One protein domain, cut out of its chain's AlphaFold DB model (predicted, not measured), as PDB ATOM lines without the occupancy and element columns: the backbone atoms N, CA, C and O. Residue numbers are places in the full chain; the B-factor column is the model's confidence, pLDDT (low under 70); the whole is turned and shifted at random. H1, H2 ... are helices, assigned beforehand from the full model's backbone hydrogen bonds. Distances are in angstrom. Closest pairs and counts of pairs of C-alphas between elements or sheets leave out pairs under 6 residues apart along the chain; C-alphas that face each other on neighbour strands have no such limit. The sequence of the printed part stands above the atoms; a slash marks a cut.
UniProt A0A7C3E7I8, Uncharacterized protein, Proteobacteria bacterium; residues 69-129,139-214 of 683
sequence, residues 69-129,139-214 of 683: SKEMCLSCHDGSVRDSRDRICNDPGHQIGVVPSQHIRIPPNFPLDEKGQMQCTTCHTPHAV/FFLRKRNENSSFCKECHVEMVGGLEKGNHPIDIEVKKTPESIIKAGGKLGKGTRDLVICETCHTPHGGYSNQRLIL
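What this domain is: This is residues 69 to 129 and 139 to 214 of the 683 residues of an uncharacterized protein of Proteobacteria bacterium (UniProt A0A7C3E7I8). There is little regular structure here: a body mostly of loops holds six short helices in two groups, H1 to H3 towards one end and H4 to H6 towards the other. The printed part has 137 residues, 31 of them in H1 to H6, in that order, with no named strand, class all helix. It is compact, radius of gyration of the C-alphas 15.7 A, spans 44 by 33 by 30 A.

How they stand to each other: Start at H1, residues 70 to 77, close but not clearly touching H2, residues 85 to 88; the closest C-alphas, His 77 and Arg 85, are 6.0 A apart. H1 is likewise close but not clearly touching H3, residues 120 to 123; the closest C-alphas, Lys 70 and Cys 120, are 6.9 A apart. H6, residues 197 to 200, is close but not clearly touching H4, residues 149 to 154, and H5, residues 178 to 182; its closest C-alpha pairs are Cys 151 and Cys 197, 7.4 A, and Ile 180 and Thr 199, 6.8 A. O i to N i+4 pairs within hydrogen-bond range are every one in H5, 3 of 4 in H1 and 1 of 2 in H4; H2, H3 and H6 are too short.

Where its parts are: Find C-alpha 70 at (188.477, 227.902, 142.299); H1 runs 10.4 A. H6 ends at C-alpha 200, (189.211, 248.814, 158.471).

The domain as a whole: Residues 130 to 138 are cut out, C-alphas 129 and 139 being 10.8 A apart. Links H2 to H3, H4 to H5 and H5 to H6 are long. Residues 90 to 91, 128 to 129 and 139 have pLDDT under 70.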
ATOM      1  N   SER A  69     189.898 223.505 143.983       79.25
ATOM      2  CA  SER A  69     189.983 224.418 142.837       79.25
ATOM      3  C   SER A  69     189.039 225.612 143.006       79.25
ATOM      4  O   SER A  69     188.041 225.547 143.736       79.25
ATOM      5  N   LYS A  70     189.329 226.708 142.299       79.56
ATOM      6  CA  LYS A  70     188.477 227.902 142.299       79.56
ATOM      7  C   LYS A  70     187.054 227.553 141.864       79.56
ATOM      8  O   LYS A  70     186.104 227.980 142.509       79.56
ATOM      9  N   GLU A  71     186.913 226.743 140.824       81.56
ATOM     10  CA  GLU A  71     185.642 226.304 140.250       81.56
ATOM     11  C   GLU A  71     184.817 225.516 141.275       81.56
ATOM     12  O   GLU A  71     183.617 225.752 141.417       81.56
ATOM     13  N   MET A  72     185.469 224.653 142.062       82.19
ATOM     14  CA  MET A  72     184.822 223.927 143.157       82.19
ATOM     15  C   MET A  72     184.353 224.864 144.278       82.19
ATOM     16  O   MET A  72     183.290 224.660 144.851       82.19
ATOM     17  N   CYS A  73     185.112 225.911 144.609       81.69
ATOM     18  CA  CYS A  73     184.638 226.909 145.568       81.69
ATOM     19  C   CYS A  73     183.438 227.690 145.006       81.69
ATOM     20  O   CYS A  73     182.468 227.944 145.723       81.69
ATOM     21  N   LEU A  74     183.484 228.050 143.720       83.00
ATOM     22  CA  LEU A  74     182.421 228.797 143.052       83.00
ATOM     23  C   LEU A  74     181.100 228.028 142.991       83.00
ATOM     24  O   LEU A  74     180.068 228.668 143.151       83.00
ATOM     25  N   SER A  75     181.106 226.697 142.869       80.88
ATOM     26  CA  SER A  75     179.868 225.892 142.858       80.88
ATOM     27  C   SER A  75     179.053 225.980 144.155       80.88
ATOM     28  O   SER A  75     177.867 225.671 144.174       80.88
ATOM     29  N   CYS A  76     179.670 226.406 145.262       80.38
ATOM     30  CA  CYS A  76     178.959 226.693 146.510       80.38
ATOM     31  C   CYS A  76     178.524 228.162 146.596       80.38
ATOM     32  O   CYS A  76     177.510 228.478 147.221       80.38
ATOM     33  N   HIS A  77     179.299 229.055 145.981       82.69
ATOM     34  CA  HIS A  77     179.108 230.501 146.033       82.69
ATOM     35  C   HIS A  77     178.210 231.060 144.921       82.69
ATOM     36  O   HIS A  77     177.867 232.241 144.965       82.69
ATOM     37  N   ASP A  78     177.837 230.241 143.937       85.06
ATOM     38  CA  ASP A  78     177.051 230.616 142.757       85.06
ATOM     39  C   ASP A  78     175.539 230.750 142.999       85.06
ATOM     40  O   ASP A  78     174.792 231.056 142.069       85.06
ATOM     41  N   GLY A  79     175.099 230.547 144.242       80.38
ATOM     42  CA  GLY A  79     173.689 230.501 144.624       80.38
ATOM     43  C   GLY A  79     173.194 229.111 145.006       80.38
ATOM     44  O   GLY A  79     172.160 229.022 145.663       80.38
ATOM     45  N   SER A  80     173.939 228.047 144.684       77.25
ATOM     46  CA  SER A  80     173.538 226.667 144.999       77.25
ATOM     47  C   SER A  80     173.572 226.361 146.501       77.25
ATOM     48  O   SER A  80     172.701 225.652 147.002       77.25
ATOM     49  N   VAL A  81     174.552 226.905 147.237       75.19
ATOM     50  CA  VAL A  81     174.600 226.848 148.717       75.19
ATOM     51  C   VAL A  81     174.361 228.234 149.309       75.19
ATOM     52  O   VAL A  81     173.558 228.408 150.222       75.19
ATOM     53  N   ARG A  82     175.061 229.239 148.784       73.44
ATOM     54  CA  ARG A  82     174.854 230.649 149.105       73.44
ATOM     55  C   ARG A  82     175.325 231.475 147.929       73.44
ATOM     56  O   ARG A  82     176.450 231.291 147.490       73.44
ATOM     57  N   ASP A  83     174.536 232.444 147.486       82.81
ATOM     58  CA  ASP A  83     175.070 233.419 146.540       82.81
ATOM     59  C   ASP A  83     175.949 234.425 147.288       82.81
ATOM     60  O   ASP A  83     175.495 235.116 148.206       82.81
ATOM     61  N   SER A  84     177.230 234.471 146.943       81.62
ATOM     62  CA  SER A  84     178.111 235.562 147.366       81.62
ATOM     63  C   SER A  84     179.130 235.929 146.296       81.62
ATOM     64  O   SER A  84     180.241 236.377 146.611       81.62
ATOM     65  N   ARG A  85     178.781 235.694 145.025       84.62
ATOM     66  CA  ARG A  85     179.614 236.070 143.873       84.62
ATOM     67  C   ARG A  85     179.929 237.561 143.885       84.62
ATOM     68  O   ARG A  85     181.049 237.947 143.572       84.62
ATOM     69  N   ASP A  86     178.981 238.375 144.343       76.62
ATOM     70  CA  ASP A  86     179.118 239.821 144.524       76.62
ATOM     71  C   ASP A  86     180.291 240.227 145.435       76.62
ATOM     72  O   ASP A  86     180.788 241.347 145.327       76.62
ATOM     73  N   ARG A  87     180.745 239.331 146.320       76.38
ATOM     74  CA  ARG A  87     181.871 239.577 147.230       76.38
ATOM     75  C   ARG A  87     183.133 238.824 146.853       76.38
ATOM     76  O   ARG A  87     184.210 239.388 146.986       76.38
ATOM     77  N   ILE A  88     183.015 237.559 146.446       77.56
ATOM     78  CA  ILE A  88     184.185 236.697 146.214       77.56
ATOM     79  C   ILE A  88     184.707 236.739 144.772       77.56
ATOM     80  O   ILE A  88     185.869 236.420 144.545       77.56
ATOM     81  N   CYS A  89     183.860 237.114 143.807       70.56
ATOM     82  CA  CYS A  89     184.232 237.223 142.393       70.56
ATOM     83  C   CYS A  89     184.508 238.666 141.974       70.56
ATOM     84  O   CYS A  89     185.140 238.882 140.943       70.56
ATOM     85  N   ASN A  90     184.034 239.641 142.753       62.94
ATOM     86  CA  ASN A  90     184.311 241.044 142.509       62.94
ATOM     87  C   ASN A  90     185.622 241.437 143.187       62.94
ATOM     88  O   ASN A  90     185.743 241.408 144.415       62.94
ATOM     89  N   ASP A  91     186.591 241.849 142.376       64.06
ATOM     90  CA  ASP A  91     187.684 242.667 142.871       64.06
ATOM     91  C   ASP A  91     187.144 244.024 143.341       64.06
ATOM     92  O   ASP A  91     186.204 244.553 142.735       64.06
ATOM     93  N   PRO A  92     187.748 244.618 144.383       75.06
ATOM     94  CA  PRO A  92     188.967 244.177 145.082       75.06
ATOM     95  C   PRO A  92     188.778 243.129 146.206       75.06
ATOM     96  O   PRO A  92     188.050 243.360 147.176       75.06
ATOM     97  N   GLY A  93     189.545 242.028 146.161       80.06
ATOM     98  CA  GLY A  93     189.637 241.020 147.237       80.06
ATOM     99  C   GLY A  93     191.069 240.576 147.587       80.06
ATOM    100  O   GLY A  93     192.049 240.994 146.960       80.06
ATOM    101  N   HIS A  94     191.224 239.745 148.626       86.44
ATOM    102  CA  HIS A  94     192.451 238.991 148.910       86.44
ATOM    103  C   HIS A  94     192.827 238.184 147.666       86.44
ATOM    104  O   HIS A  94     192.019 237.430 147.134       86.44
ATOM    105  N   GLN A  95     194.042 238.404 147.173       83.44
ATOM    106  CA  GLN A  95     194.456 237.887 145.875       83.44
ATOM    107  C   GLN A  95     194.832 236.410 146.010       83.44
ATOM    108  O   GLN A  95     195.643 236.053 146.863       83.44
ATOM    109  N   ILE A  96     194.246 235.579 145.153       84.81
ATOM    110  CA  ILE A  96     194.617 234.176 144.943       84.81
ATOM    111  C   ILE A  96     195.363 234.047 143.611       84.81
ATOM    112  O   ILE A  96     195.290 234.948 142.776       84.81
ATOM    113  N   GLY A  97     196.091 232.952 143.401       87.62
ATOM    114  CA  GLY A  97     196.943 232.785 142.218       87.62
ATOM    115  C   GLY A  97     198.153 233.729 142.208       87.62
ATOM    116  O   GLY A  97     198.696 234.053 141.155       87.62
ATOM    117  N   VAL A  98     198.559 234.215 143.385       90.31
ATOM    118  CA  VAL A  98     199.754 235.046 143.561       90.31
ATOM    119  C   VAL A  98     200.631 234.485 144.669       90.31
ATOM    120  O   VAL A  98     200.135 233.991 145.685       90.31
ATOM    121  N   VAL A  99     201.946 234.580 144.483       93.94
ATOM    122  CA  VAL A  99     202.922 234.251 145.526       93.94
ATOM    123  C   VAL A  99     202.871 235.348 146.601       93.94
ATOM    124  O   VAL A  99     202.906 236.533 146.247       93.94
ATOM    125  N   PRO A 100     202.769 235.004 147.900       92.31
ATOM    126  CA  PRO A 100     202.856 235.985 148.978       92.31
ATOM    127  C   PRO A 100     204.122 236.839 148.861       92.31
ATOM    128  O   PRO A 100     205.210 236.330 148.603       92.31
ATOM    129  N   SER A 101     203.998 238.150 149.080       91.31
ATOM    130  CA  SER A 101     205.177 239.023 149.123       91.31
ATOM    131  C   SER A 101     206.084 238.671 150.306       91.31
ATOM    132  O   SER A 101     205.595 238.167 151.315       91.31
ATOM    133  N   GLN A 102     207.349 239.089 150.260       91.31
ATOM    134  CA  GLN A 102     208.317 238.928 151.358       91.31
ATOM    135  C   GLN A 102     207.863 239.477 152.730       91.31
ATOM    136  O   GLN A 102     208.389 239.066 153.756       91.31
ATOM    137  N   HIS A 103     206.881 240.385 152.757       89.44
ATOM    138  CA  HIS A 103     206.321 240.976 153.982       89.44
ATOM    139  C   HIS A 103     205.183 240.156 154.607       89.44
ATOM    140  O   HIS A 103     204.601 240.560 155.614       89.44
ATOM    141  N   ILE A 104     204.806 239.041 153.978       92.31
ATOM    142  CA  ILE A 104     203.744 238.148 154.428       92.31
ATOM    143  C   ILE A 104     204.369 236.806 154.771       92.31
ATOM    144  O   ILE A 104     204.984 236.159 153.925       92.31
ATOM    145  N   ARG A 105     204.169 236.361 156.010       92.69
ATOM    146  CA  ARG A 105     204.659 235.065 156.470       92.69
ATOM    147  C   ARG A 105     203.515 234.065 156.470       92.69
ATOM    148  O   ARG A 105     202.707 234.089 157.383       92.69
ATOM    149  N   ILE A 106     203.457 233.161 155.500       91.81
ATOM    150  CA  ILE A 106     202.452 232.090 155.515       91.81
ATOM    151  C   ILE A 106     202.910 230.973 156.467       91.81
ATOM    152  O   ILE A 106     203.988 230.409 156.255       91.81
ATOM    153  N   PRO A 107     202.154 230.651 157.535       91.06
ATOM    154  CA  PRO A 107     202.508 229.553 158.424       91.06
ATOM    155  C   PRO A 107     202.365 228.186 157.723       91.06
ATOM    156  O   PRO A 107     201.521 228.045 156.839       91.06
ATOM    157  N   PRO A 108     203.111 227.143 158.137       87.19
ATOM    158  CA  PRO A 108     203.110 225.842 157.450       87.19
ATOM    159  C   PRO A 108     201.742 225.148 157.340       87.19
ATOM    160  O   PRO A 108     201.525 224.340 156.444       87.19
ATOM    161  N   ASN A 109     200.803 225.447 158.240       85.12
ATOM    162  CA  ASN A 109     199.446 224.889 158.252       85.12
ATOM    163  C   ASN A 109     198.473 225.575 157.269       85.12
ATOM    164  O   ASN A 109     197.295 225.210 157.217       85.12
ATOM    165  N   PHE A 110     198.948 226.554 156.500       90.38
ATOM    166  CA  PHE A 110     198.191 227.265 155.476       90.38
ATOM    167  C   PHE A 110     198.750 226.851 154.111       90.38
ATOM    168  O   PHE A 110     199.831 227.304 153.733       90.38
ATOM    169  N   PRO A 111     198.063 225.957 153.381       89.56
ATOM    170  CA  PRO A 111     198.624 225.371 152.175       89.56
ATOM    171  C   PRO A 111     198.722 226.408 151.058       89.56
ATOM    172  O   PRO A 111     197.806 227.206 150.855       89.56
ATOM    173  N   LEU A 112     199.821 226.356 150.318       91.25
ATOM    174  CA  LEU A 112     199.992 227.022 149.031       91.25
ATOM    175  C   LEU A 112     199.880 225.967 147.930       91.25
ATOM    176  O   LEU A 112     199.988 224.770 148.207       91.25
ATOM    177  N   ASP A 113     199.646 226.396 146.695       88.69
ATOM    178  CA  ASP A 113     199.724 225.472 145.564       88.69
ATOM    179  C   ASP A 113     201.176 225.070 145.242       88.69
ATOM    180  O   ASP A 113     202.137 225.550 145.849       88.69
ATOM    181  N   GLU A 114     201.345 224.193 144.253       89.50
ATOM    182  CA  GLU A 114     202.653 223.697 143.801       89.50
ATOM    183  C   GLU A 114     203.597 224.807 143.308       89.50
ATOM    184  O   GLU A 114     204.814 224.631 143.288       89.50
ATOM    185  N   LYS A 115     203.049 225.968 142.924       92.12
ATOM    186  CA  LYS A 115     203.801 227.153 142.490       92.12
ATOM    187  C   LYS A 115     204.056 228.132 143.642       92.12
ATOM    188  O   LYS A 115     204.580 229.219 143.404       92.12
ATOM    189  N   GLY A 116     203.677 227.780 144.872       92.56
ATOM    190  CA  GLY A 116     203.798 228.633 146.053       92.56
ATOM    191  C   GLY A 116     202.785 229.780 146.097       92.56
ATOM    192  O   GLY A 116     203.012 230.771 146.790       92.56
ATOM    193  N   GLN A 117     201.684 229.691 145.350       93.06
ATOM    194  CA  GLN A 117     200.662 230.732 145.291       93.06
ATOM    195  C   GLN A 117     199.550 230.475 146.307       93.06
ATOM    196  O   GLN A 117     199.206 229.333 146.622       93.06
ATOM    197  N   MET A 118     198.964 231.559 146.819       90.94
ATOM    198  CA  MET A 118     197.792 231.473 147.688       90.94
ATOM    199  C   MET A 118     196.564 231.048 146.889       90.94
ATOM    200  O   MET A 118     196.325 231.542 145.790       90.94
ATOM    201  N   GLN A 119     195.750 230.186 147.483       88.31
ATOM    202  CA  GLN A 119     194.483 229.713 146.938       88.31
ATOM    203  C   GLN A 119     193.357 229.932 147.953       88.31
ATOM    204  O   GLN A 119     193.603 230.226 149.125       88.31
ATOM    205  N   CYS A 120     192.100 229.745 147.541       85.75
ATOM    206  CA  CYS A 120     190.959 229.776 148.468       85.75
ATOM    207  C   CYS A 120     191.184 228.820 149.653       85.75
ATOM    208  O   CYS A 120     190.889 229.145 150.805       85.75
ATOM    209  N   THR A 121     191.783 227.661 149.368       86.94
ATOM    210  CA  THR A 121     192.148 226.633 150.344       86.94
ATOM    211  C   THR A 121     193.282 227.030 151.276       86.94
ATOM    212  O   THR A 121     193.464 226.343 152.274       86.94
ATOM    213  N   THR A 122     194.028 228.107 151.023       89.44
ATOM    214  CA  THR A 122     195.025 228.625 151.971       89.44
ATOM    215  C   THR A 122     194.338 229.136 153.233       89.44
ATOM    216  O   THR A 122     194.790 228.857 154.340       89.44
ATOM    217  N   CYS A 123     193.209 229.837 153.084       87.94
ATOM    218  CA  CYS A 123     192.475 230.432 154.205       87.94
ATOM    219  C   CYS A 123     191.265 229.598 154.641       87.94
ATOM    220  O   CYS A 123     190.953 229.543 155.834       87.94
ATOM    221  N   HIS A 124     190.593 228.948 153.691       85.44
ATOM    222  CA  HIS A 124     189.382 228.175 153.933       85.44
ATOM    223  C   HIS A 124     189.646 226.671 153.948       85.44
ATOM    224  O   HIS A 124     190.542 226.150 153.285       85.44
ATOM    225  N   THR A 125     188.820 225.958 154.703       80.38
ATOM    226  CA  THR A 125     188.742 224.499 154.694       80.38
ATOM    227  C   THR A 125     187.272 224.100 154.751       80.38
ATOM    228  O   THR A 125     186.535 224.667 155.542       80.38
ATOM    229  N   PRO A 126     186.790 223.151 153.939       70.88
ATOM    230  CA  PRO A 126     185.445 222.601 154.110       70.88
ATOM    231  C   PRO A 126     185.371 221.609 155.285       70.88
ATOM    232  O   PRO A 126     184.285 221.214 155.696       70.88
ATOM    233  N   HIS A 127     186.522 221.204 155.834       73.69
ATOM    234  CA  HIS A 127     186.611 220.307 156.980       73.69
ATOM    235  C   HIS A 127     186.595 221.116 158.279       73.69
ATOM    236  O   HIS A 127     187.467 221.962 158.491       73.69
ATOM    237  N   ALA A 128     185.585 220.869 159.117       56.16
ATOM    238  CA  ALA A 128     185.330 221.615 160.343       56.16
ATOM    239  C   ALA A 128     186.530 221.578 161.303       56.16
ATOM    240  O   ALA A 128     187.088 220.521 161.582       56.16
ATOM    241  N   VAL A 129     186.870 222.740 161.864       55.66
ATOM    242  CA  VAL A 129     187.875 222.867 162.936       55.66
ATOM    243  C   VAL A 129     187.245 222.637 164.327       55.66
ATOM    244  O   VAL A 129     187.954 222.435 165.303       55.66
ATOM    245  N   PHE A 139     180.887 228.717 156.698       55.50
ATOM    246  CA  PHE A 139     182.068 228.583 155.831       55.50
ATOM    247  C   PHE A 139     183.382 228.682 156.632       55.50
ATOM    248  O   PHE A 139     183.693 229.736 157.195       55.50
ATOM    249  N   PHE A 140     184.144 227.587 156.714       72.19
ATOM    250  CA  PHE A 140     185.174 227.442 157.742       72.19
ATOM    251  C   PHE A 140     186.501 228.094 157.332       72.19
ATOM    252  O   PHE A 140     187.159 227.692 156.369       72.19
ATOM    253  N   LEU A 141     186.919 229.114 158.082       81.12
ATOM    254  CA  LEU A 141     188.327 229.502 158.133       81.12
ATOM    255  C   LEU A 141     189.122 228.350 158.758       81.12
ATOM    256  O   LEU A 141     188.640 227.701 159.686       81.12
ATOM    257  N   ARG A 142     190.356 228.122 158.298       83.88
ATOM    258  CA  ARG A 142     191.247 227.078 158.848       83.88
ATOM    259  C   ARG A 142     191.553 227.231 160.332       83.88
ATOM    260  O   ARG A 142     191.998 226.278 160.964       83.88
ATOM    261  N   LYS A 143     191.309 228.413 160.889       83.06
ATOM    262  CA  LYS A 143     191.423 228.692 162.313       83.06
ATOM    263  C   LYS A 143     190.429 229.780 162.710       83.06
ATOM    264  O   LYS A 143     190.045 230.612 161.887       83.06
ATOM    265  N   ARG A 144     189.985 229.743 163.972       83.94
ATOM    266  CA  ARG A 144     189.089 230.764 164.531       83.94
ATOM    267  C   ARG A 144     189.757 232.132 164.435       83.94
ATOM    268  O   ARG A 144     190.935 232.277 164.753       83.94
ATOM    269  N   ASN A 145     188.977 233.115 164.008       87.75
ATOM    270  CA  ASN A 145     189.423 234.487 163.853       87.75
ATOM    271  C   ASN A 145     188.781 235.371 164.924       87.75
ATOM    272  O   ASN A 145     187.791 236.061 164.680       87.75
ATOM    273  N   GLU A 146     189.317 235.286 166.133       89.62
ATOM    274  CA  GLU A 146     188.893 236.105 167.264       89.62
ATOM    275  C   GLU A 146     189.821 237.317 167.348       89.62
ATOM    276  O   GLU A 146     191.038 237.164 167.405       89.62
ATOM    277  N   ASN A 147     189.256 238.529 167.304       92.81
ATOM    278  CA  ASN A 147     190.007 239.792 167.340       92.81
ATOM    279  C   ASN A 147     191.197 239.820 166.349       92.81
ATOM    280  O   ASN A 147     192.335 240.128 166.712       92.81
ATOM    281  N   SER A 148     190.932 239.442 165.093       95.19
ATOM    282  CA  SER A 148     191.911 239.322 163.997       95.19
ATOM    283  C   SER A 148     193.055 238.328 164.219       95.19
ATOM    284  O   SER A 148     194.078 238.430 163.537       95.19
ATOM    285  N   SER A 149     192.939 237.380 165.156       92.75
ATOM    286  CA  SER A 149     193.987 236.382 165.426       92.75
ATOM    287  C   SER A 149     194.472 235.681 164.154       92.75
ATOM    288  O   SER A 149     195.669 235.465 163.993       92.75
ATOM    289  N   PHE A 150     193.562 235.413 163.217       91.56
ATOM    290  CA  PHE A 150     193.869 234.771 161.945       91.56
ATOM    291  C   PHE A 150     194.688 235.674 161.017       91.56
ATOM    292  O   PHE A 150     195.676 235.242 160.429       91.56
ATOM    293  N   CYS A 151     194.319 236.953 160.903       93.12
ATOM    294  CA  CYS A 151     195.040 237.925 160.077       93.12
ATOM    295  C   CYS A 151     196.473 238.130 160.587       93.12
ATOM    296  O   CYS A 151     197.413 238.230 159.795       93.12
ATOM    297  N   LYS A 152     196.631 238.169 161.914       94.25
ATOM    298  CA  LYS A 152     197.901 238.415 162.608       94.25
ATOM    299  C   LYS A 152     198.921 237.287 162.420       94.25
ATOM    300  O   LYS A 152     200.108 237.542 162.578       94.25
ATOM    301  N   GLU A 153     198.500 236.077 162.036       93.06
ATOM    302  CA  GLU A 153     199.425 234.972 161.732       93.06
ATOM    303  C   GLU A 153     200.242 235.212 160.464       93.06
ATOM    304  O   GLU A 153     201.413 234.838 160.416       93.06
ATOM    305  N   CYS A 154     199.639 235.870 159.470       93.62
ATOM    306  CA  CYS A 154     200.289 236.148 158.192       93.62
ATOM    307  C   CYS A 154     200.825 237.581 158.094       93.62
ATOM    308  O   CYS A 154     201.918 237.808 157.571       93.62
ATOM    309  N   HIS A 155     200.075 238.555 158.615       94.12
ATOM    310  CA  HIS A 155     200.394 239.985 158.560       94.12
ATOM    311  C   HIS A 155     201.181 240.456 159.795       94.12
ATOM    312  O   HIS A 155     200.870 241.485 160.393       94.12
ATOM    313  N   VAL A 156     202.220 239.705 160.173       92.62
ATOM    314  CA  VAL A 156     203.012 239.932 161.399       92.62
ATOM    315  C   VAL A 156     203.731 241.287 161.439       92.62
ATOM    316  O   VAL A 156     204.028 241.796 162.512       92.62
ATOM    317  N   GLU A 157     203.992 241.906 160.286       93.31
ATOM    318  CA  GLU A 157     204.598 243.244 160.217       93.31
ATOM    319  C   GLU A 157     203.593 244.388 160.444       93.31
ATOM    320  O   GLU A 157     204.005 245.537 160.586       93.31
ATOM    321  N   MET A 158     202.284 244.104 160.468       93.44
ATOM    322  CA  MET A 158     201.220 245.116 160.598       93.44
ATOM    323  C   MET A 158     200.725 245.284 162.042       93.44
ATOM    324  O   MET A 158     199.821 246.082 162.298       93.44
ATOM    325  N   VAL A 159     201.311 244.545 162.989       91.75
ATOM    326  CA  VAL A 159     200.997 244.599 164.427       91.75
ATOM    327  C   VAL A 159     202.073 245.360 165.215       91.75
ATOM    328  O   VAL A 159     203.074 245.803 164.656       91.75
ATOM    329  N   GLY A 160     201.882 245.538 166.526       91.00
ATOM    330  CA  GLY A 160     202.875 246.173 167.409       91.00
ATOM    331  C   GLY A 160     202.720 247.687 167.592       91.00
ATOM    332  O   GLY A 160     203.561 248.308 168.231       91.00
ATOM    333  N   GLY A 161     201.640 248.280 167.068       93.62
ATOM    334  CA  GLY A 161     201.277 249.673 167.332       93.62
ATOM    335  C   GLY A 161     202.357 250.684 166.937       93.62
ATOM    336  O   GLY A 161     203.153 250.448 166.023       93.62
ATOM    337  N   LEU A 162     202.370 251.829 167.627       93.31
ATOM    338  CA  LEU A 162     203.221 252.968 167.274       93.31
ATOM    339  C   LEU A 162     204.711 252.606 167.266       93.31
ATOM    340  O   LEU A 162     205.409 253.015 166.350       93.31
ATOM    341  N   GLU A 163     205.185 251.762 168.187       92.38
ATOM    342  CA  GLU A 163     206.593 251.315 168.259       92.38
ATOM    343  C   GLU A 163     207.080 250.574 167.003       92.38
ATOM    344  O   GLU A 163     208.281 250.462 166.755       92.38
ATOM    345  N   LYS A 164     206.152 250.040 166.204       94.12
ATOM    346  CA  LYS A 164     206.435 249.400 164.912       94.12
ATOM    347  C   LYS A 164     205.950 250.232 163.722       94.12
ATOM    348  O   LYS A 164     205.961 249.755 162.592       94.12
ATOM    349  N   GLY A 165     205.532 251.476 163.960       94.44
ATOM    350  CA  GLY A 165     204.980 252.366 162.938       94.44
ATOM    351  C   GLY A 165     203.602 251.932 162.447       94.44
ATOM    352  O   GLY A 165     203.253 252.202 161.302       94.44
ATOM    353  N   ASN A 166     202.832 251.239 163.283       96.00
ATOM    354  CA  ASN A 166     201.514 250.722 162.948       96.00
ATOM    355  C   ASN A 166     200.419 251.409 163.770       96.00
ATOM    356  O   ASN A 166     200.596 251.750 164.939       96.00
ATOM    357  N   HIS A 167     199.254 251.586 163.162       94.44
ATOM    358  CA  HIS A 167     198.069 252.071 163.840       94.44
ATOM    359  C   HIS A 167     197.717 251.092 164.963       94.44
ATOM    360  O   HIS A 167     197.634 249.888 164.701       94.44
ATOM    361  N   PRO A 168     197.516 251.566 166.205       92.94
ATOM    362  CA  PRO A 168     197.147 250.690 167.304       92.94
ATOM    363  C   PRO A 168     195.858 249.918 167.003       92.94
ATOM    364  O   PRO A 168     194.872 250.487 166.528       92.94
ATOM    365  N   ILE A 169     195.894 248.624 167.300       92.88
ATOM    366  CA  ILE A 169     194.761 247.694 167.290       92.88
ATOM    367  C   ILE A 169     194.690 247.022 168.664       92.88
ATOM    368  O   ILE A 169     195.597 247.197 169.477       92.88
ATOM    369  N   ASP A 170     193.617 246.283 168.927       92.56
ATOM    370  CA  ASP A 170     193.284 245.730 170.246       92.56
ATOM    371  C   ASP A 170     193.112 246.823 171.320       92.56
ATOM    372  O   ASP A 170     193.278 246.591 172.515       92.56
ATOM    373  N   ILE A 171     192.753 248.034 170.878       91.44
ATOM    374  CA  ILE A 171     192.435 249.181 171.730       91.44
ATOM    375  C   ILE A 171     190.926 249.416 171.761       91.44
ATOM    376  O   ILE A 171     190.248 249.268 170.742       91.44
ATOM    377  N   GLU A 172     190.397 249.815 172.917       91.50
ATOM    378  CA  GLU A 172     188.973 250.122 173.062       91.50
ATOM    379  C   GLU A 172     188.572 251.363 172.261       91.50
ATOM    380  O   GLU A 172     189.197 252.426 172.366       91.50
ATOM    381  N   VAL A 173     187.462 251.268 171.526       86.88
ATOM    382  CA  VAL A 173     186.800 252.454 170.984       86.88
ATOM    383  C   VAL A 173     185.946 253.116 172.060       86.88
ATOM    384  O   VAL A 173     185.175 252.476 172.771       86.88
ATOM    385  N   LYS A 174     186.045 254.446 172.166       82.25
ATOM    386  CA  LYS A 174     185.180 255.227 173.070       82.25
ATOM    387  C   LYS A 174     183.725 255.251 172.602       82.25
ATOM    388  O   LYS A 174     182.819 255.339 173.425       82.25
ATOM    389  N   LYS A 175     183.514 255.227 171.286       84.00
ATOM    390  CA  LYS A 175     182.203 255.220 170.638       84.00
ATOM    391  C   LYS A 175     182.275 254.336 169.401       84.00
ATOM    392  O   LYS A 175     183.179 254.506 168.588       84.00
ATOM    393  N   THR A 176     181.308 253.440 169.259       84.44
ATOM    394  CA  THR A 176     181.178 252.563 168.094       84.44
ATOM    395  C   THR A 176     180.911 253.401 166.829       84.44
ATOM    396  O   THR A 176     179.932 254.155 166.788       84.44
ATOM    397  N   PRO A 177     181.769 253.318 165.797       85.81
ATOM    398  CA  PRO A 177     181.617 254.085 164.563       85.81
ATOM    399  C   PRO A 177     180.553 253.457 163.649       85.81
ATOM    400  O   PRO A 177     180.816 252.494 162.931       85.81
ATOM    401  N   GLU A 178     179.340 254.016 163.634       89.06
ATOM    402  CA  GLU A 178     178.224 253.478 162.834       89.06
ATOM    403  C   GLU A 178     178.534 253.343 161.338       89.06
ATOM    404  O   GLU A 178     178.080 252.393 160.706       89.06
ATOM    405  N   SER A 179     179.283 254.285 160.759       89.50
ATOM    406  CA  SER A 179     179.640 254.261 159.335       89.50
ATOM    407  C   SER A 179     180.488 253.041 158.976       89.50
ATOM    408  O   SER A 179     180.290 252.459 157.913       89.50
ATOM    409  N   ILE A 180     181.371 252.612 159.882       92.00
ATOM    410  CA  ILE A 180     182.189 251.406 159.726       92.00
ATOM    411  C   ILE A 180     181.307 250.157 159.762       92.00
ATOM    412  O   ILE A 180     181.406 249.316 158.872       92.00
ATOM    413  N   ILE A 181     180.394 250.058 160.735       91.94
ATOM    414  CA  ILE A 181     179.493 248.901 160.859       91.94
ATOM    415  C   ILE A 181     178.542 248.808 159.660       91.94
ATOM    416  O   ILE A 181     178.381 247.735 159.080       91.94
ATOM    417  N   LYS A 182     177.957 249.933 159.227       90.75
ATOM    418  CA  LYS A 182     177.091 249.998 158.034       90.75
ATOM    419  C   LYS A 182     177.837 249.609 156.755       90.75
ATOM    420  O   LYS A 182     177.237 249.018 155.864       90.75
ATOM    421  N   ALA A 183     179.137 249.891 156.680       88.56
ATOM    422  CA  ALA A 183     180.003 249.469 155.581       88.56
ATOM    423  C   ALA A 183     180.469 247.999 155.682       88.56
ATOM    424  O   ALA A 183     181.178 247.519 154.802       88.56
ATOM    425  N   GLY A 184     180.063 247.267 156.728       88.88
ATOM    426  CA  GLY A 184     180.397 245.855 156.928       88.88
ATOM    427  C   GLY A 184     181.685 245.601 157.716       88.88
ATOM    428  O   GLY A 184     182.100 244.445 157.822       88.88
ATOM    429  N   GLY A 185     182.302 246.645 158.277       92.44
ATOM    430  CA  GLY A 185     183.408 246.506 159.218       92.44
ATOM    431  C   GLY A 185     182.969 245.868 160.534       92.44
ATOM    432  O   GLY A 185     181.798 245.916 160.918       92.44
ATOM    433  N   LYS A 186     183.921 245.253 161.235       93.56
ATOM    434  CA  LYS A 186     183.690 244.545 162.499       93.56
ATOM    435  C   LYS A 186     184.561 245.105 163.612       93.56
ATOM    436  O   LYS A 186     185.684 245.549 163.379       93.56
ATOM    437  N   LEU A 187     184.045 245.042 164.830       93.69
ATOM    438  CA  LEU A 187     184.780 245.378 166.043       93.69
ATOM    439  C   LEU A 187     185.091 244.100 166.820       93.69
ATOM    440  O   LEU A 187     184.362 243.108 166.731       93.69
ATOM    441  N   GLY A 188     186.209 244.120 167.539       91.50
ATOM    442  CA  GLY A 188     186.623 243.017 168.395       91.50
ATOM    443  C   GLY A 188     185.856 242.994 169.709       91.50
ATOM    444  O   GLY A 188     185.310 244.007 170.142       91.50
ATOM    445  N   LYS A 189     185.847 241.833 170.362       89.31
ATOM    446  CA  LYS A 189     185.250 241.647 171.686       89.31
ATOM    447  C   LYS A 189     186.253 242.033 172.774       89.31
ATOM    448  O   LYS A 189     187.365 241.507 172.794       89.31
ATOM    449  N   GLY A 190     185.820 242.888 173.692       84.00
ATOM    450  CA  GLY A 190     186.525 243.284 174.910       84.00
ATOM    451  C   GLY A 190     185.527 243.769 175.966       84.00
ATOM    452  O   GLY A 190     184.323 243.561 175.823       84.00
ATOM    453  N   THR A 191     186.008 244.438 177.017       82.88
ATOM    454  CA  THR A 191     185.151 245.187 177.961       82.88
ATOM    455  C   THR A 191     184.346 246.275 177.251       82.88
ATOM    456  O   THR A 191     183.181 246.505 177.572       82.88
ATOM    457  N   ARG A 192     184.958 246.895 176.240       86.00
ATOM    458  CA  ARG A 192     184.287 247.610 175.154       86.00
ATOM    459  C   ARG A 192     184.719 247.029 173.813       86.00
ATOM    460  O   ARG A 192     185.678 246.259 173.742       86.00
ATOM    461  N   ASP A 193     184.020 247.436 172.760       91.81
ATOM    462  CA  ASP A 193     184.392 247.135 171.381       91.81
ATOM    463  C   ASP A 193     185.856 247.528 171.107       91.81
ATOM    464  O   ASP A 193     186.301 248.622 171.472       91.81
ATOM    465  N   LEU A 194     186.604 246.643 170.446       94.00
ATOM    466  CA  LEU A 194     188.013 246.858 170.108       94.00
ATOM    467  C   LEU A 194     188.191 247.229 168.633       94.00
ATOM    468  O   LEU A 194     187.520 246.673 167.760       94.00
ATOM    469  N   VAL A 195     189.158 248.104 168.342       94.75
ATOM    470  CA  VAL A 195     189.677 248.286 166.978       94.75
ATOM    471  C   VAL A 195     190.477 247.047 166.588       94.75
ATOM    472  O   VAL A 195     191.448 246.700 167.255       94.75
ATOM    473  N   ILE A 196     190.096 246.405 165.491       95.75
ATOM    474  CA  ILE A 196     190.728 245.195 164.958       95.75
ATOM    475  C   ILE A 196     190.976 245.352 163.448       95.75
ATOM    476  O   ILE A 196     190.566 246.345 162.847       95.75
ATOM    477  N   CYS A 197     191.648 244.404 162.792       95.75
ATOM    478  CA  CYS A 197     191.931 244.483 161.353       95.75
ATOM    479  C   CYS A 197     190.641 244.639 160.530       95.75
ATOM    480  O   CYS A 197     190.574 245.475 159.630       95.75
ATOM    481  N   GLU A 198     189.593 243.895 160.888       95.00
ATOM    482  CA  GLU A 198     188.282 243.913 160.236       95.00
ATOM    483  C   GLU A 198     187.485 245.197 160.488       95.00
ATOM    484  O   GLU A 198     186.440 245.407 159.874       95.00
ATOM    485  N   THR A 199     187.956 246.075 161.374       95.56
ATOM    486  CA  THR A 199     187.380 247.414 161.539       95.56
ATOM    487  C   THR A 199     187.644 248.266 160.301       95.56
ATOM    488  O   THR A 199     186.808 249.078 159.923       95.56
ATOM    489  N   CYS A 200     188.783 248.050 159.641       94.44
ATOM    490  CA  CYS A 200     189.211 248.814 158.471       94.44
ATOM    491  C   CYS A 200     189.202 247.982 157.190       94.44
ATOM    492  O   CYS A 200     188.945 248.526 156.116       94.44
ATOM    493  N   HIS A 201     189.485 246.684 157.293       94.38
ATOM    494  CA  HIS A 201     189.668 245.793 156.158       94.38
ATOM    495  C   HIS A 201     188.541 244.767 156.027       94.38
ATOM    496  O   HIS A 201     187.937 244.342 157.004       94.38
ATOM    497  N   THR A 202     188.295 244.310 154.806       90.88
ATOM    498  CA  THR A 202     187.472 243.133 154.519       90.88
ATOM    499  C   THR A 202     188.251 242.212 153.590       90.88
ATOM    500  O   THR A 202     188.790 242.698 152.604       90.88
ATOM    501  N   PRO A 203     188.339 240.895 153.842       88.44
ATOM    502  CA  PRO A 203     189.080 240.004 152.954       88.44
ATOM    503  C   PRO A 203     188.555 240.027 151.516       88.44
ATOM    504  O   PRO A 203     189.347 239.956 150.585       88.44
ATOM    505  N   HIS A 204     187.238 240.159 151.325       86.69
ATOM    506  CA  HIS A 204     186.575 240.106 150.018       86.69
ATOM    507  C   HIS A 204     185.611 241.295 149.852       86.69
ATOM    508  O   HIS A 204     184.990 241.716 150.835       86.69
ATOM    509  N   GLY A 205     185.468 241.814 148.627       82.12
ATOM    510  CA  GLY A 205     184.552 242.916 148.305       82.12
ATOM    511  C   GLY A 205     184.916 244.252 148.960       82.12
ATOM    512  O   GLY A 205     184.034 244.966 149.435       82.12
ATOM    513  N   GLY A 206     186.211 244.562 149.061       86.69
ATOM    514  CA  GLY A 206     186.676 245.848 149.582       86.69
ATOM    515  C   GLY A 206     186.377 247.005 148.628       86.69
ATOM    516  O   GLY A 206     186.053 246.813 147.468       86.69
ATOM    517  N   TYR A 207     186.515 248.237 149.102       83.94
ATOM    518  CA  TYR A 207     186.353 249.440 148.287       83.94
ATOM    519  C   TYR A 207     187.559 249.698 147.377       83.94
ATOM    520  O   TYR A 207     187.425 250.217 146.273       83.94
ATOM    521  N   SER A 208     188.757 249.356 147.855       82.25
ATOM    522  CA  SER A 208     190.017 249.602 147.157       82.25
ATOM    523  C   SER A 208     190.879 248.347 147.104       82.25
ATOM    524  O   SER A 208     190.677 247.394 147.859       82.25
ATOM    525  N   ASN A 209     191.939 248.389 146.299       83.12
ATOM    526  CA  ASN A 209     192.984 247.363 146.279       83.12
ATOM    527  C   ASN A 209     193.777 247.285 147.595       83.12
ATOM    528  O   ASN A 209     194.738 246.534 147.685       83.12
ATOM    529  N   GLN A 210     193.431 248.022 148.647       86.25
ATOM    530  CA  GLN A 210     193.930 247.790 150.011       86.25
ATOM    531  C   GLN A 210     192.899 247.053 150.876       86.25
ATOM    532  O   GLN A 210     193.102 246.877 152.075       86.25
ATOM    533  N   ARG A 211     191.825 246.569 150.244       90.69
ATOM    534  CA  ARG A 211     190.727 245.810 150.834       90.69
ATOM    535  C   ARG A 211     190.055 246.545 151.991       90.69
ATOM    536  O   ARG A 211     189.747 245.949 153.014       90.69
ATOM    537  N   LEU A 212     189.890 247.857 151.847       91.69
ATOM    538  CA  LEU A 212     189.288 248.712 152.868       91.69
ATOM    539  C   LEU A 212     187.762 248.642 152.815       91.69
ATOM    540  O   LEU A 212     187.196 248.536 151.734       91.69
ATOM    541  N   ILE A 213     187.088 248.749 153.954       91.12
ATOM    542  CA  ILE A 213     185.616 248.806 154.021       91.12
ATOM    543  C   ILE A 213     185.045 250.177 153.615       91.12
ATOM    544  O   ILE A 213     183.907 250.275 153.168       91.12
ATOM    545  N   LEU A 214     185.844 251.240 153.736       91.19
ATOM    546  CA  LEU A 214     185.516 252.610 153.337       91.19
ATOM    547  C   LEU A 214     186.687 253.221 152.549       91.19
ATOM    548  O   LEU A 214     187.835 252.832 152.786       91.19
TER     549      LEU A 214